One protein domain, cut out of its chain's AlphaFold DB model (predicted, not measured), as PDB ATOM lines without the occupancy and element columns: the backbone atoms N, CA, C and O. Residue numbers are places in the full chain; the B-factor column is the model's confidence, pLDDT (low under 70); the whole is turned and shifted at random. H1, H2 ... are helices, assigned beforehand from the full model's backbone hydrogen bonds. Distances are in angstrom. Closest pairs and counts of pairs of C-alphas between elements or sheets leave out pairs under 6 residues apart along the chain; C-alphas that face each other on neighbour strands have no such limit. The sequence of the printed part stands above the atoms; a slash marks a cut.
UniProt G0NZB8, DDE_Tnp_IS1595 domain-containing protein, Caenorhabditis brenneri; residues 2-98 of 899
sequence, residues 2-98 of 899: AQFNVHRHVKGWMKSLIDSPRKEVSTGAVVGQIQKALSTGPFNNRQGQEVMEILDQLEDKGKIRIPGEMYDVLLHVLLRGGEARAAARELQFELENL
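This is residues 2 to 98 of the 899 residues of the protein "DDE_Tnp_IS1595 domain-containing protein" of Caenorhabditis brenneri (UniProt G0NZB8). Five helices lie nearly side by side in a bundle of two layers, H1, H2 and H5 in one with H2 in the middle, H3 and H4 in the other. Their contacts close a flattened ring, H1 to H2 to H5 to H4 to H3 and back to H1, and the bundle is up and down, each helix running against the one before it. The printed part has 97 residues with five named helices, H1 to H5 in chain order, and no named strand; the class is all helix. It is compact, with a radius of gyration of the C-alphas of 12.4 A and spans of 36 by 28 by 19 A.

H1, residues 2 to 18, touches H2, residues 27 to 38, in a hairpin with a shallow tilt of 20 degrees; the closest C-alphas, of His 7 and Ala 37, are 5.5 A apart. With residues 11 to 18 alone, H1 touches H3, residues 45 to 59, the same way at 25 degrees; the closest C-alphas, of Ile 18 and Leu 58, are 6.0 A apart. H3 and H4, residues 68 to 79, form a hairpin, touched by residues 75 to 79 alone of H4; the closest C-alphas, of Gly 48 and Leu 78, are 4.5 A apart. H5, residues 84 to 97, forms a hairpin with H4, and the closest C-alphas, of Val 77 and Ala 87, are 5.6 A apart. H5 also touches H2, opposite ways at 15 degrees; the closest C-alphas, of Gln 35 and Ala 88, are 5.6 A apart. H2 is near H4, while H1 is apart from H4 and H5. Every O i to N i+4 pair is within hydrogen-bond range in H4, against 10 of 13 in H1, 7 of 8 in H2, 10 of 11 in H3 and 7 of 10 in H5.

H1 begins at C-alpha 2, (-3.288, 6.030, 74.658), and is 25.7 A long. H3 is 21.0 A, H5 20.4 A, H2 16.7 A and H4 16.1 A. H5 ends at C-alpha 97, (19.381, 25.655, 72.012).

The C-alphas farthest apart, of Arg 22 and Glu 83, are 36.6 A apart. The printed part has no cut, and no link is long. Mean pLDDT of the printed part is 74.8; residues 2 to 5, 21 to 25 and 80 to 98 are under 70.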
ATOM      1  N   ALA A   2      -4.518   5.802  75.441       44.06
ATOM      2  CA  ALA A   2      -3.288   6.030  74.658       44.06
ATOM      3  C   ALA A   2      -2.191   6.834  75.400       44.06
ATOM      4  O   ALA A   2      -1.056   6.374  75.487       44.06
ATOM      5  N   GLN A   3      -2.556   7.969  76.005       49.03
ATOM      6  CA  GLN A   3      -1.659   8.874  76.747       49.03
ATOM      7  C   GLN A   3      -0.867   8.142  77.849       49.03
ATOM      8  O   GLN A   3       0.360   8.193  77.899       49.03
ATOM      9  N   PHE A   4      -1.572   7.349  78.663       54.00
ATOM     10  CA  PHE A   4      -1.017   6.603  79.800       54.00
ATOM     11  C   PHE A   4       0.051   5.568  79.392       54.00
ATOM     12  O   PHE A   4       0.887   5.176  80.205       54.00
ATOM     13  N   ASN A   5       0.045   5.121  78.130       65.50
ATOM     14  CA  ASN A   5       1.082   4.239  77.601       65.50
ATOM     15  C   ASN A   5       2.335   5.010  77.160       65.50
ATOM     16  O   ASN A   5       3.430   4.478  77.319       65.50
ATOM     17  N   VAL A   6       2.204   6.246  76.662       71.44
ATOM     18  CA  VAL A   6       3.347   7.067  76.220       71.44
ATOM     19  C   VAL A   6       4.172   7.531  77.418       71.44
ATOM     20  O   VAL A   6       5.376   7.290  77.446       71.44
ATOM     21  N   HIS A   7       3.535   8.089  78.454       78.38
ATOM     22  CA  HIS A   7       4.224   8.501  79.690       78.38
ATOM     23  C   HIS A   7       4.969   7.331  80.351       78.38
ATOM     24  O   HIS A   7       6.142   7.448  80.703       78.38
ATOM     25  N   ARG A   8       4.316   6.162  80.452       76.62
ATOM     26  CA  ARG A   8       4.930   4.931  80.983       76.62
ATOM     27  C   ARG A   8       6.103   4.452  80.116       76.62
ATOM     28  O   ARG A   8       7.094   3.976  80.663       76.62
ATOM     29  N   HIS A   9       5.995   4.563  78.791       76.38
ATOM     30  CA  HIS A   9       7.051   4.160  77.862       76.38
ATOM     31  C   HIS A   9       8.287   5.060  77.972       76.38
ATOM     32  O   HIS A   9       9.385   4.533  78.115       76.38
ATOM     33  N   VAL A  10       8.110   6.387  77.993       76.88
ATOM     34  CA  VAL A  10       9.209   7.354  78.163       76.88
ATOM     35  C   VAL A  10       9.928   7.128  79.493       76.88
ATOM     36  O   VAL A  10      11.134   6.903  79.492       76.88
ATOM     37  N   LYS A  11       9.191   7.041  80.610       82.06
ATOM     38  CA  LYS A  11       9.761   6.721  81.931       82.06
ATOM     39  C   LYS A  11      10.543   5.398  81.931       82.06
ATOM     40  O   LYS A  11      11.651   5.330  82.456       82.06
ATOM     41  N   GLY A  12       9.984   4.341  81.333       78.69
ATOM     42  CA  GLY A  12      10.642   3.031  81.238       78.69
ATOM     43  C   GLY A  12      11.905   3.045  80.371       78.69
ATOM     44  O   GLY A  12      12.898   2.408  80.720       78.69
ATOM     45  N   TRP A  13      11.894   3.806  79.274       84.44
ATOM     46  CA  TRP A  13      13.067   4.031  78.431       84.44
ATOM     47  C   TRP A  13      14.153   4.806  79.185       84.44
ATOM     48  O   TRP A  13      15.285   4.327  79.231       84.44
ATOM     49  N   MET A  14      13.812   5.916  79.853       82.00
ATOM     50  CA  MET A  14      14.764   6.709  80.643       82.00
ATOM     51  C   MET A  14      15.415   5.868  81.755       82.00
ATOM     52  O   MET A  14      16.640   5.853  81.857       82.00
ATOM     53  N   LYS A  15      14.642   5.064  82.511       84.19
ATOM     54  CA  LYS A  15      15.228   4.147  83.515       84.19
ATOM     55  C   LYS A  15      16.208   3.136  82.904       84.19
ATOM     56  O   LYS A  15      17.227   2.848  83.514       84.19
ATOM     57  N   SER A  16      15.987   2.667  81.671       81.19
ATOM     58  CA  SER A  16      16.930   1.749  81.001       81.19
ATOM     59  C   SER A  16      18.292   2.374  80.643       81.19
ATOM     60  O   SER A  16      19.235   1.647  80.323       81.19
ATOM     61  N   LEU A  17      18.415   3.707  80.692       80.06
ATOM     62  CA  LEU A  17      19.670   4.432  80.469       80.06
ATOM     63  C   LEU A  17      20.520   4.493  81.751       80.06
ATOM     64  O   LEU A  17      21.738   4.340  81.662       80.06
ATOM     65  N   ILE A  18      19.876   4.603  82.923       80.56
ATOM     66  CA  ILE A  18      20.505   4.620  84.263       80.56
ATOM     67  C   ILE A  18      21.405   3.390  84.480       80.56
ATOM     68  O   ILE A  18      22.468   3.498  85.100       80.56
ATOM     69  N   ASP A  19      20.985   2.239  83.949       72.50
ATOM     70  CA  ASP A  19      21.644   0.936  84.114       72.50
ATOM     71  C   ASP A  19      22.481   0.511  82.891       72.50
ATOM     72  O   ASP A  19      23.049  -0.581  82.867       72.50
ATOM     73  N   SER A  20      22.572   1.348  81.848       70.38
ATOM     74  CA  SER A  20      23.308   1.031  80.617       70.38
ATOM     75  C   SER A  20      24.760   1.541  80.673       70.38
ATOM     76  O   SER A  20      25.003   2.719  80.384       70.38
ATOM     77  N   PRO A  21      25.779   0.692  80.928       54.84
ATOM     78  CA  PRO A  21      27.167   1.154  81.031       54.84
ATOM     79  C   PRO A  21      27.709   1.730  79.713       54.84
ATOM     80  O   PRO A  21      28.535   2.630  79.747       54.84
ATOM     81  N   ARG A  22      27.211   1.261  78.558       52.12
ATOM     82  CA  ARG A  22      27.692   1.632  77.209       52.12
ATOM     83  C   ARG A  22      26.691   2.408  76.345       52.12
ATOM     84  O   ARG A  22      26.876   2.489  75.137       52.12
ATOM     85  N   LYS A  23      25.603   2.926  76.924       55.50
ATOM     86  CA  LYS A  23      24.766   3.908  76.220       55.50
ATOM     87  C   LYS A  23      25.118   5.297  76.714       55.50
ATOM     88  O   LYS A  23      25.076   5.556  77.917       55.50
ATOM     89  N   GLU A  24      25.442   6.149  75.762       58.59
ATOM     90  CA  GLU A  24      25.482   7.595  75.908       58.59
ATOM     91  C   GLU A  24      24.257   8.167  75.196       58.59
ATOM     92  O   GLU A  24      23.682   7.530  74.305       58.59
ATOM     93  N   VAL A  25      23.801   9.327  75.649       66.81
ATOM     94  CA  VAL A  25      22.575   9.969  75.182       66.81
ATOM     95  C   VAL A  25      22.767  11.474  75.327       66.81
ATOM     96  O   VAL A  25      23.276  11.929  76.345       66.81
ATOM     97  N   SER A  26      22.400  12.264  74.321       75.50
ATOM     98  CA  SER A  26      22.454  13.722  74.458       75.50
ATOM     99  C   SER A  26      21.304  14.213  75.343       75.50
ATOM    100  O   SER A  26      20.205  13.650  75.317       75.50
ATOM    101  N   THR A  27      21.523  15.293  76.097       76.12
ATOM    102  CA  THR A  27      20.480  15.916  76.933       76.12
ATOM    103  C   THR A  27      19.229  16.229  76.105       76.12
ATOM    104  O   THR A  27      18.120  15.870  76.502       76.12
ATOM    105  N   GLY A  28      19.402  16.777  74.895       72.88
ATOM    106  CA  GLY A  28      18.302  17.037  73.959       72.88
ATOM    107  C   GLY A  28      17.510  15.785  73.554       72.88
ATOM    108  O   GLY A  28      16.292  15.855  73.401       72.88
ATOM    109  N   ALA A  29      18.142  14.611  73.448       71.19
ATOM    110  CA  ALA A  29      17.424  13.367  73.157       71.19
ATOM    111  C   ALA A  29      16.555  12.891  74.337       71.19
ATOM    112  O   ALA A  29      15.489  12.318  74.106       71.19
ATOM    113  N   VAL A  30      16.967  13.146  75.585       77.56
ATOM    114  CA  VAL A  30      16.150  12.859  76.780       77.56
ATOM    115  C   VAL A  30      14.997  13.862  76.898       77.56
ATOM    116  O   VAL A  30      13.835  13.453  76.975       77.56
ATOM    117  N   VAL A  31      15.296  15.163  76.809       80.81
ATOM    118  CA  VAL A  31      14.307  16.257  76.840       80.81
ATOM    119  C   VAL A  31      13.260  16.096  75.731       80.81
ATOM    120  O   VAL A  31      12.063  16.208  75.994       80.81
ATOM    121  N   GLY A  32      13.665  15.715  74.517       76.19
ATOM    122  CA  GLY A  32      12.747  15.458  73.403       76.19
ATOM    123  C   GLY A  32      11.744  14.321  73.655       76.19
ATOM    124  O   GLY A  32      10.612  14.389  73.173       76.19
ATOM    125  N   GLN A  33      12.086  13.296  74.450       79.38
ATOM    126  CA  GLN A  33      11.103  12.276  74.851       79.38
ATOM    127  C   GLN A  33      10.125  12.802  75.913       79.38
ATOM    128  O   GLN A  33       8.941  12.456  75.871       79.38
ATOM    129  N   ILE A  34      10.577  13.672  76.824       83.81
ATOM    130  CA  ILE A  34       9.709  14.354  77.799       83.81
ATOM    131  C   ILE A  34       8.726  15.281  77.069       83.81
ATOM    132  O   ILE A  34       7.518  15.199  77.290       83.81
ATOM    133  N   GLN A  35       9.209  16.076  76.112       79.56
ATOM    134  CA  GLN A  35       8.372  16.909  75.247       79.56
ATOM    135  C   GLN A  35       7.345  16.082  74.457       79.56
ATOM    136  O   GLN A  35       6.158  16.414  74.409       79.56
ATOM    137  N   LYS A  36       7.772  14.956  73.874       75.25
ATOM    138  CA  LYS A  36       6.888  14.025  73.164       75.25
ATOM    139  C   LYS A  36       5.807  13.453  74.084       75.25
ATOM    140  O   LYS A  36       4.655  13.350  73.660       75.25
ATOM    141  N   ALA A  37       6.129  13.139  75.338       78.44
ATOM    142  CA  ALA A  37       5.144  12.745  76.345       78.44
ATOM    143  C   ALA A  37       4.136  13.872  76.647       78.44
ATOM    144  O   ALA A  37       2.927  13.628  76.562       78.44
ATOM    145  N   LEU A  38       4.613  15.098  76.896       78.06
ATOM    146  CA  LEU A  38       3.786  16.294  77.126       78.06
ATOM    147  C   LEU A  38       2.846  16.592  75.951       78.06
ATOM    148  O   LEU A  38       1.679  16.916  76.165       78.06
ATOM    149  N   SER A  39       3.295  16.384  74.709       72.69
ATOM    150  CA  SER A  39       2.467  16.565  73.504       72.69
ATOM    151  C   SER A  39       1.202  15.688  73.480       72.69
ATOM    152  O   SER A  39       0.250  15.993  72.759       72.69
ATOM    153  N   THR A  40       1.165  14.615  74.283       73.75
ATOM    154  CA  THR A  40      -0.017  13.749  74.445       73.75
ATOM    155  C   THR A  40      -0.896  14.126  75.641       73.75
ATOM    156  O   THR A  40      -2.049  13.699  75.704       73.75
ATOM    157  N   GLY A  41      -0.395  14.932  76.576       74.88
ATOM    158  CA  GLY A  41      -1.075  15.359  77.800       74.88
ATOM    159  C   GLY A  41      -0.076  15.631  78.935       74.88
ATOM    160  O   GLY A  41       1.037  15.097  78.890       74.88
ATOM    161  N   PRO A  42      -0.457  16.427  79.949       79.25
ATOM    162  CA  PRO A  42       0.427  16.762  81.062       79.25
ATOM    163  C   PRO A  42       0.722  15.520  81.909       79.25
ATOM    164  O   PRO A  42      -0.133  14.643  82.056       79.25
ATOM    165  N   PHE A  43       1.921  15.455  82.483       80.56
ATOM    166  CA  PHE A  43       2.211  14.504  83.554       80.56
ATOM    167  C   PHE A  43       1.418  14.896  84.811       80.56
ATOM    168  O   PHE A  43       1.204  16.080  85.061       80.56
ATOM    169  N   ASN A  44       0.990  13.920  85.618       82.62
ATOM    170  CA  ASN A  44       0.549  14.226  86.984       82.62
ATOM    171  C   ASN A  44       1.761  14.367  87.918       82.62
ATOM    172  O   ASN A  44       2.815  13.798  87.639       82.62
ATOM    173  N   ASN A  45       1.604  15.073  89.042       80.81
ATOM    174  CA  ASN A  45       2.710  15.456  89.929       80.81
ATOM    175  C   ASN A  45       3.595  14.266  90.337       80.81
ATOM    176  O   ASN A  45       4.816  14.384  90.322       80.81
ATOM    177  N   ARG A  46       3.001  13.094  90.611       82.31
ATOM    178  CA  ARG A  46       3.749  11.867  90.929       82.31
ATOM    179  C   ARG A  46       4.580  11.382  89.742       82.31
ATOM    180  O   ARG A  46       5.738  11.034  89.919       82.31
ATOM    181  N   GLN A  47       4.017  11.360  88.534       83.06
ATOM    182  CA  GLN A  47       4.775  10.995  87.333       83.06
ATOM    183  C   GLN A  47       5.867  12.021  87.003       83.06
ATOM    184  O   GLN A  47       6.910  11.624  86.497       83.06
ATOM    185  N   GLY A  48       5.628  13.308  87.273       84.56
ATOM    186  CA  GLY A  48       6.613  14.377  87.111       84.56
ATOM    187  C   GLY A  48       7.790  14.222  88.076       84.56
ATOM    188  O   GLY A  48       8.934  14.213  87.633       84.56
ATOM    189  N   GLN A  49       7.514  13.991  89.365       86.69
ATOM    190  CA  GLN A  49       8.527  13.677  90.384       86.69
ATOM    191  C   GLN A  49       9.355  12.453  89.975       86.69
ATOM    192  O   GLN A  49      10.571  12.538  89.866       86.69
ATOM    193  N   GLU A  50       8.691  11.354  89.607       86.50
ATOM    194  CA  GLU A  50       9.341  10.125  89.135       86.50
ATOM    195  C   GLU A  50      10.095  10.268  87.792       86.50
ATOM    196  O   GLU A  50      10.714   9.294  87.350       86.50
ATOM    197  N   VAL A  51       9.997  11.413  87.101       87.81
ATOM    198  CA  VAL A  51      10.790  11.765  85.908       87.81
ATOM    199  C   VAL A  51      11.952  12.688  86.281       87.81
ATOM    200  O   VAL A  51      13.052  12.434  85.796       87.81
ATOM    201  N   MET A  52      11.754  13.666  87.176       89.00
ATOM    202  CA  MET A  52      12.844  14.466  87.760       89.00
ATOM    203  C   MET A  52      13.871  13.561  88.450       89.00
ATOM    204  O   MET A  52      15.020  13.547  88.031       89.00
ATOM    205  N   GLU A  53      13.428  12.653  89.332       90.19
ATOM    206  CA  GLU A  53      14.287  11.651  89.991       90.19
ATOM    207  C   GLU A  53      15.183  10.866  89.012       90.19
ATOM    208  O   GLU A  53      16.253  10.389  89.387       90.19
ATOM    209  N   ILE A  54      14.727  10.654  87.769       89.94
ATOM    210  CA  ILE A  54      15.490   9.951  86.728       89.94
ATOM    211  C   ILE A  54      16.486  10.884  86.037       89.94
ATOM    212  O   ILE A  54      17.561  10.424  85.660       89.94
ATOM    213  N   LEU A  55      16.134  12.153  85.831       89.31
ATOM    214  CA  LEU A  55      17.053  13.158  85.300       89.31
ATOM    215  C   LEU A  55      18.226  13.355  86.263       89.31
ATOM    216  O   LEU A  55      19.367  13.206  85.833       89.31
ATOM    217  N   ASP A  56      17.937  13.520  87.554       89.62
ATOM    218  CA  ASP A  56      18.928  13.635  88.628       89.62
ATOM    219  C   ASP A  56      19.878  12.419  88.615       89.62
ATOM    220  O   ASP A  56      21.089  12.558  88.469       89.62
ATOM    221  N   GLN A  57      19.326  11.196  88.599       89.00
ATOM    222  CA  GLN A  57      20.096   9.941  88.511       89.00
ATOM    223  C   GLN A  57      20.887   9.746  87.203       89.00
ATOM    224  O   GLN A  57      21.741   8.854  87.134       89.00
ATOM    225  N   LEU A  58      20.591  10.505  86.146       84.75
ATOM    226  CA  LEU A  58      21.367  10.509  84.903       84.75
ATOM    227  C   LEU A  58      22.456  11.591  84.933       84.75
ATOM    228  O   LEU A  58      23.535  11.354  84.390       84.75
ATOM    229  N   GLU A  59      22.221  12.725  85.588       85.94
ATOM    230  CA  GLU A  59      23.211  13.790  85.784       85.94
ATOM    231  C   GLU A  59      24.269  13.397  86.833       85.94
ATOM    232  O   GLU A  59      25.460  13.445  86.527       85.94
ATOM    233  N   ASP A  60      23.865  12.835  87.981       86.00
ATOM    234  CA  ASP A  60      24.754  12.249  89.007       86.00
ATOM    235  C   ASP A  60      25.711  11.192  88.431       86.00
ATOM    236  O   ASP A  60      26.862  11.049  88.850       86.00
ATOM    237  N   LYS A  61      25.233  10.416  87.448       81.88
ATOM    238  CA  LYS A  61      26.020   9.386  86.750       81.88
ATOM    239  C   LYS A  61      26.814   9.926  85.554       81.88
ATOM    240  O   LYS A  61      27.386   9.125  84.809       81.88
ATOM    241  N   GLY A  62      26.818  11.240  85.322       78.75
ATOM    242  CA  GLY A  62      27.494  11.889  84.195       78.75
ATOM    243  C   GLY A  62      26.989  11.445  82.816       78.75
ATOM    244  O   GLY A  62      27.737  11.502  81.841       78.75
ATOM    245  N   LYS A  63      25.750  10.940  82.719       76.62
ATOM    246  CA  LYS A  63      25.145  10.439  81.470       76.62
ATOM    247  C   LYS A  63      24.533  11.539  80.613       76.62
ATOM    248  O   LYS A  63      24.457  11.367  79.400       76.62
ATOM    249  N   ILE A  64      24.083  12.617  81.247       78.69
ATOM    250  CA  ILE A  64      23.608  13.860  80.632       78.69
ATOM    251  C   ILE A  64      24.151  15.039  81.441       78.69
ATOM    252  O   ILE A  64      24.676  14.849  82.536       78.69
ATOM    253  N   ARG A  65      23.993  16.250  80.906       81.00
ATOM    254  CA  ARG A  65      24.164  17.493  81.664       81.00
ATOM    255  C   ARG A  65      23.036  18.459  81.325       81.00
ATOM    256  O   ARG A  65      22.820  18.715  80.136       81.00
ATOM    257  N   ILE A  66      22.325  18.976  82.319       78.44
ATOM    258  CA  ILE A  66      21.167  19.855  82.136       78.44
ATOM    259  C   ILE A  66      21.584  21.293  82.503       78.44
ATOM    260  O   ILE A  66      22.077  21.531  83.604       78.44
ATOM    261  N   PRO A  67      21.447  22.282  81.598       79.00
ATOM    262  CA  PRO A  67      21.610  23.691  81.964       79.00
ATOM    263  C   PRO A  67      20.598  24.093  83.047       79.00
ATOM    264  O   PRO A  67      19.451  23.663  82.978       79.00
ATOM    265  N   GLY A  68      20.978  24.940  84.011       74.44
ATOM    266  CA  GLY A  68      20.088  25.321  85.124       74.44
ATOM    267  C   GLY A  68      18.740  25.885  84.656       74.44
ATOM    268  O   GLY A  68      17.692  25.412  85.078       74.44
ATOM    269  N   GLU A  69      18.771  26.780  83.668       74.75
ATOM    270  CA  GLU A  69      17.586  27.358  83.014       74.75
ATOM    271  C   GLU A  69      16.649  26.275  82.428       74.75
ATOM    272  O   GLU A  69      15.429  26.328  82.583       74.75
ATOM    273  N   MET A  70      17.221  25.225  81.827       77.50
ATOM    274  CA  MET A  70      16.481  24.068  81.304       77.50
ATOM    275  C   MET A  70      15.919  23.187  82.432       77.50
ATOM    276  O   MET A  70      14.835  22.621  82.285       77.50
ATOM    277  N   TYR A  71      16.639  23.056  83.551       83.69
ATOM    278  CA  TYR A  71      16.190  22.315  84.730       83.69
ATOM    279  C   TYR A  71      14.985  23.003  85.387       83.69
ATOM    280  O   TYR A  71      13.992  22.337  85.673       83.69
ATOM    281  N   ASP A  72      15.013  24.332  85.533       78.62
ATOM    282  CA  ASP A  72      13.889  25.118  86.056       78.62
ATOM    283  C   ASP A  72      12.647  25.020  85.158       78.62
ATOM    284  O   ASP A  72      11.533  24.811  85.652       78.62
ATOM    285  N   VAL A  73      12.825  25.076  83.832       79.00
ATOM    286  CA  VAL A  73      11.743  24.850  82.859       79.00
ATOM    287  C   VAL A  73      11.182  23.423  82.965       79.00
ATOM    288  O   VAL A  73       9.964  23.243  82.988       79.00
ATOM    289  N   LEU A  74      12.029  22.394  83.095       82.81
ATOM    290  CA  LEU A  74      11.580  21.009  83.306       82.81
ATOM    291  C   LEU A  74      10.816  20.852  84.628       82.81
ATOM    292  O   LEU A  74       9.749  20.238  84.640       82.81
ATOM    293  N   LEU A  75      11.307  21.449  85.715       82.75
ATOM    294  CA  LEU A  75      10.672  21.451  87.034       82.75
ATOM    295  C   LEU A  75       9.293  22.130  86.988       82.75
ATOM    296  O   LEU A  75       8.311  21.587  87.502       82.75
ATOM    297  N   HIS A  76       9.197  23.286  86.323       77.44
ATOM    298  CA  HIS A  76       7.945  24.006  86.091       77.44
ATOM    299  C   HIS A  76       6.933  23.131  85.339       77.44
ATOM    300  O   HIS A  76       5.823  22.879  85.821       77.44
ATOM    301  N   VAL A  77       7.349  22.603  84.189       79.50
ATOM    302  CA  VAL A  77       6.511  21.839  83.262       79.50
ATOM    303  C   VAL A  77       6.075  20.478  83.820       79.50
ATOM    304  O   VAL A  77       4.951  20.042  83.558       79.50
ATOM    305  N   LEU A  78       6.929  19.798  84.588       81.56
ATOM    306  CA  LEU A  78       6.636  18.473  85.143       81.56
ATOM    307  C   LEU A  78       5.849  18.521  86.458       81.56
ATOM    308  O   LEU A  78       5.108  17.574  86.731       81.56
ATOM    309  N   LEU A  79       5.994  19.581  87.267       79.81
ATOM    310  CA  LEU A  79       5.434  19.627  88.628       79.81
ATOM    311  C   LEU A  79       4.345  20.683  88.862       79.81
ATOM    312  O   LEU A  79       3.519  20.473  89.751       79.81
ATOM    313  N   ARG A  80       4.309  21.801  88.115       67.56
ATOM    314  CA  ARG A  80       3.340  22.897  88.363       67.56
ATOM    315  C   ARG A  80       2.058  22.846  87.521       67.56
ATOM    316  O   ARG A  80       1.156  23.638  87.763       67.56
ATOM    317  N   GLY A  81       1.930  21.888  86.599       59.12
ATOM    318  CA  GLY A  81       0.626  21.489  86.044       59.12
ATOM    319  C   GLY A  81      -0.072  22.500  85.120       59.12
ATOM    320  O   GLY A  81      -1.297  22.593  85.143       59.12
ATOM    321  N   GLY A  82       0.681  23.245  84.303       62.06
ATOM    322  CA  GLY A  82       0.117  24.148  83.288       62.06
ATOM    323  C   GLY A  82      -0.499  23.436  82.069       62.06
ATOM    324  O   GLY A  82      -0.466  22.208  81.945       62.06
ATOM    325  N   GLU A  83      -1.032  24.207  81.111       63.88
ATOM    326  CA  GLU A  83      -1.488  23.645  79.833       63.88
ATOM    327  C   GLU A  83      -0.340  22.923  79.113       63.88
ATOM    328  O   GLU A  83       0.635  23.545  78.688       63.88
ATOM    329  N   ALA A  84      -0.499  21.623  78.850       60.88
ATOM    330  CA  ALA A  84       0.532  20.817  78.190       60.88
ATOM    331  C   ALA A  84       0.951  21.339  76.797       60.88
ATOM    332  O   ALA A  84       2.053  21.053  76.339       60.88
ATOM    333  N   ARG A  85       0.100  22.129  76.123       61.97
ATOM    334  CA  ARG A  85       0.428  22.803  74.853       61.97
ATOM    335  C   ARG A  85       1.205  24.108  75.023       61.97
ATOM    336  O   ARG A  85       1.869  24.513  74.076       61.97
ATOM    337  N   ALA A  86       1.105  24.793  76.159       64.25
ATOM    338  CA  ALA A  86       1.999  25.901  76.494       64.25
ATOM    339  C   ALA A  86       3.360  25.330  76.912       64.25
ATOM    340  O   ALA A  86       4.354  25.572  76.235       64.25
ATOM    341  N   ALA A  87       3.351  24.427  77.893       63.62
ATOM    342  CA  ALA A  87       4.526  23.729  78.405       63.62
ATOM    343  C   ALA A  87       5.367  23.027  77.317       63.62
ATOM    344  O   ALA A  87       6.586  23.141  77.300       63.62
ATOM    345  N   ALA A  88       4.748  22.333  76.352       63.50
ATOM    346  CA  ALA A  88       5.490  21.688  75.260       63.50
ATOM    347  C   ALA A  88       6.037  22.664  74.192       63.50
ATOM    348  O   ALA A  88       6.876  22.251  73.390       63.50
ATOM    349  N   ARG A  89       5.572  23.926  74.161       68.94
ATOM    350  CA  ARG A  89       6.137  25.009  73.327       68.94
ATOM    351  C   ARG A  89       7.272  25.733  74.047       68.94
ATOM    352  O   ARG A  89       8.292  25.990  73.427       68.94
ATOM    353  N   GLU A  90       7.120  25.975  75.345       67.88
ATOM    354  CA  GLU A  90       8.187  26.433  76.247       67.88
ATOM    355  C   GLU A  90       9.396  25.479  76.157       67.88
ATOM    356  O   GLU A  90      10.493  25.896  75.796       67.88
ATOM    357  N   LEU A  91       9.161  24.163  76.277       69.94
ATOM    358  CA  LEU A  91      10.194  23.138  76.072       69.94
ATOM    359  C   LEU A  91      10.758  23.053  74.637       69.94
ATOM    360  O   LEU A  91      11.823  22.471  74.461       69.94
ATOM    361  N   GLN A  92      10.050  23.543  73.607       69.75
ATOM    362  CA  GLN A  92      10.538  23.495  72.216       69.75
ATOM    363  C   GLN A  92      11.671  24.497  72.004       69.75
ATOM    364  O   GLN A  92      12.652  24.163  71.348       69.75
ATOM    365  N   PHE A  93      11.521  25.704  72.555       66.88
ATOM    366  CA  PHE A  93      12.466  26.799  72.366       66.88
ATOM    367  C   PHE A  93      13.843  26.440  72.946       66.88
ATOM    368  O   PHE A  93      14.839  26.473  72.229       66.88
ATOM    369  N   GLU A  94      13.893  25.934  74.182       64.81
ATOM    370  CA  GLU A  94      15.167  25.502  74.778       64.81
ATOM    371  C   GLU A  94      15.729  24.205  74.180       64.81
ATOM    372  O   GLU A  94      16.946  24.018  74.111       64.81
ATOM    373  N   LEU A  95      14.878  23.318  73.652       63.09
ATOM    374  CA  LEU A  95      15.335  22.122  72.935       63.09
ATOM    375  C   LEU A  95      16.068  22.454  71.619       63.09
ATOM    376  O   LEU A  95      16.881  21.648  71.156       63.09
ATOM    377  N   GLU A  96      15.811  23.623  71.025       62.09
ATOM    378  CA  GLU A  96      16.541  24.127  69.854       62.09
ATOM    379  C   GLU A  96      17.919  24.715  70.223       62.09
ATOM    380  O   GLU A  96      18.828  24.676  69.392       62.09
ATOM    381  N   ASN A  97      18.109  25.147  71.477       62.31
ATOM    382  CA  ASN A  97      19.381  25.655  72.012       62.31
ATOM    383  C   ASN A  97      20.305  24.544  72.566       62.31
ATOM    384  O   ASN A  97      21.520  24.734  72.669       62.31
ATOM    385  N   LEU A  98      19.762  23.374  72.930       58.25
ATOM    386  CA  LEU A  98      20.538  22.274  73.517       58.25
ATOM    387  C   LEU A  98      21.511  21.607  72.515       58.25
ATOM    388  O   LEU A  98      21.090  21.195  71.429       58.25
TER     389      LEU A  98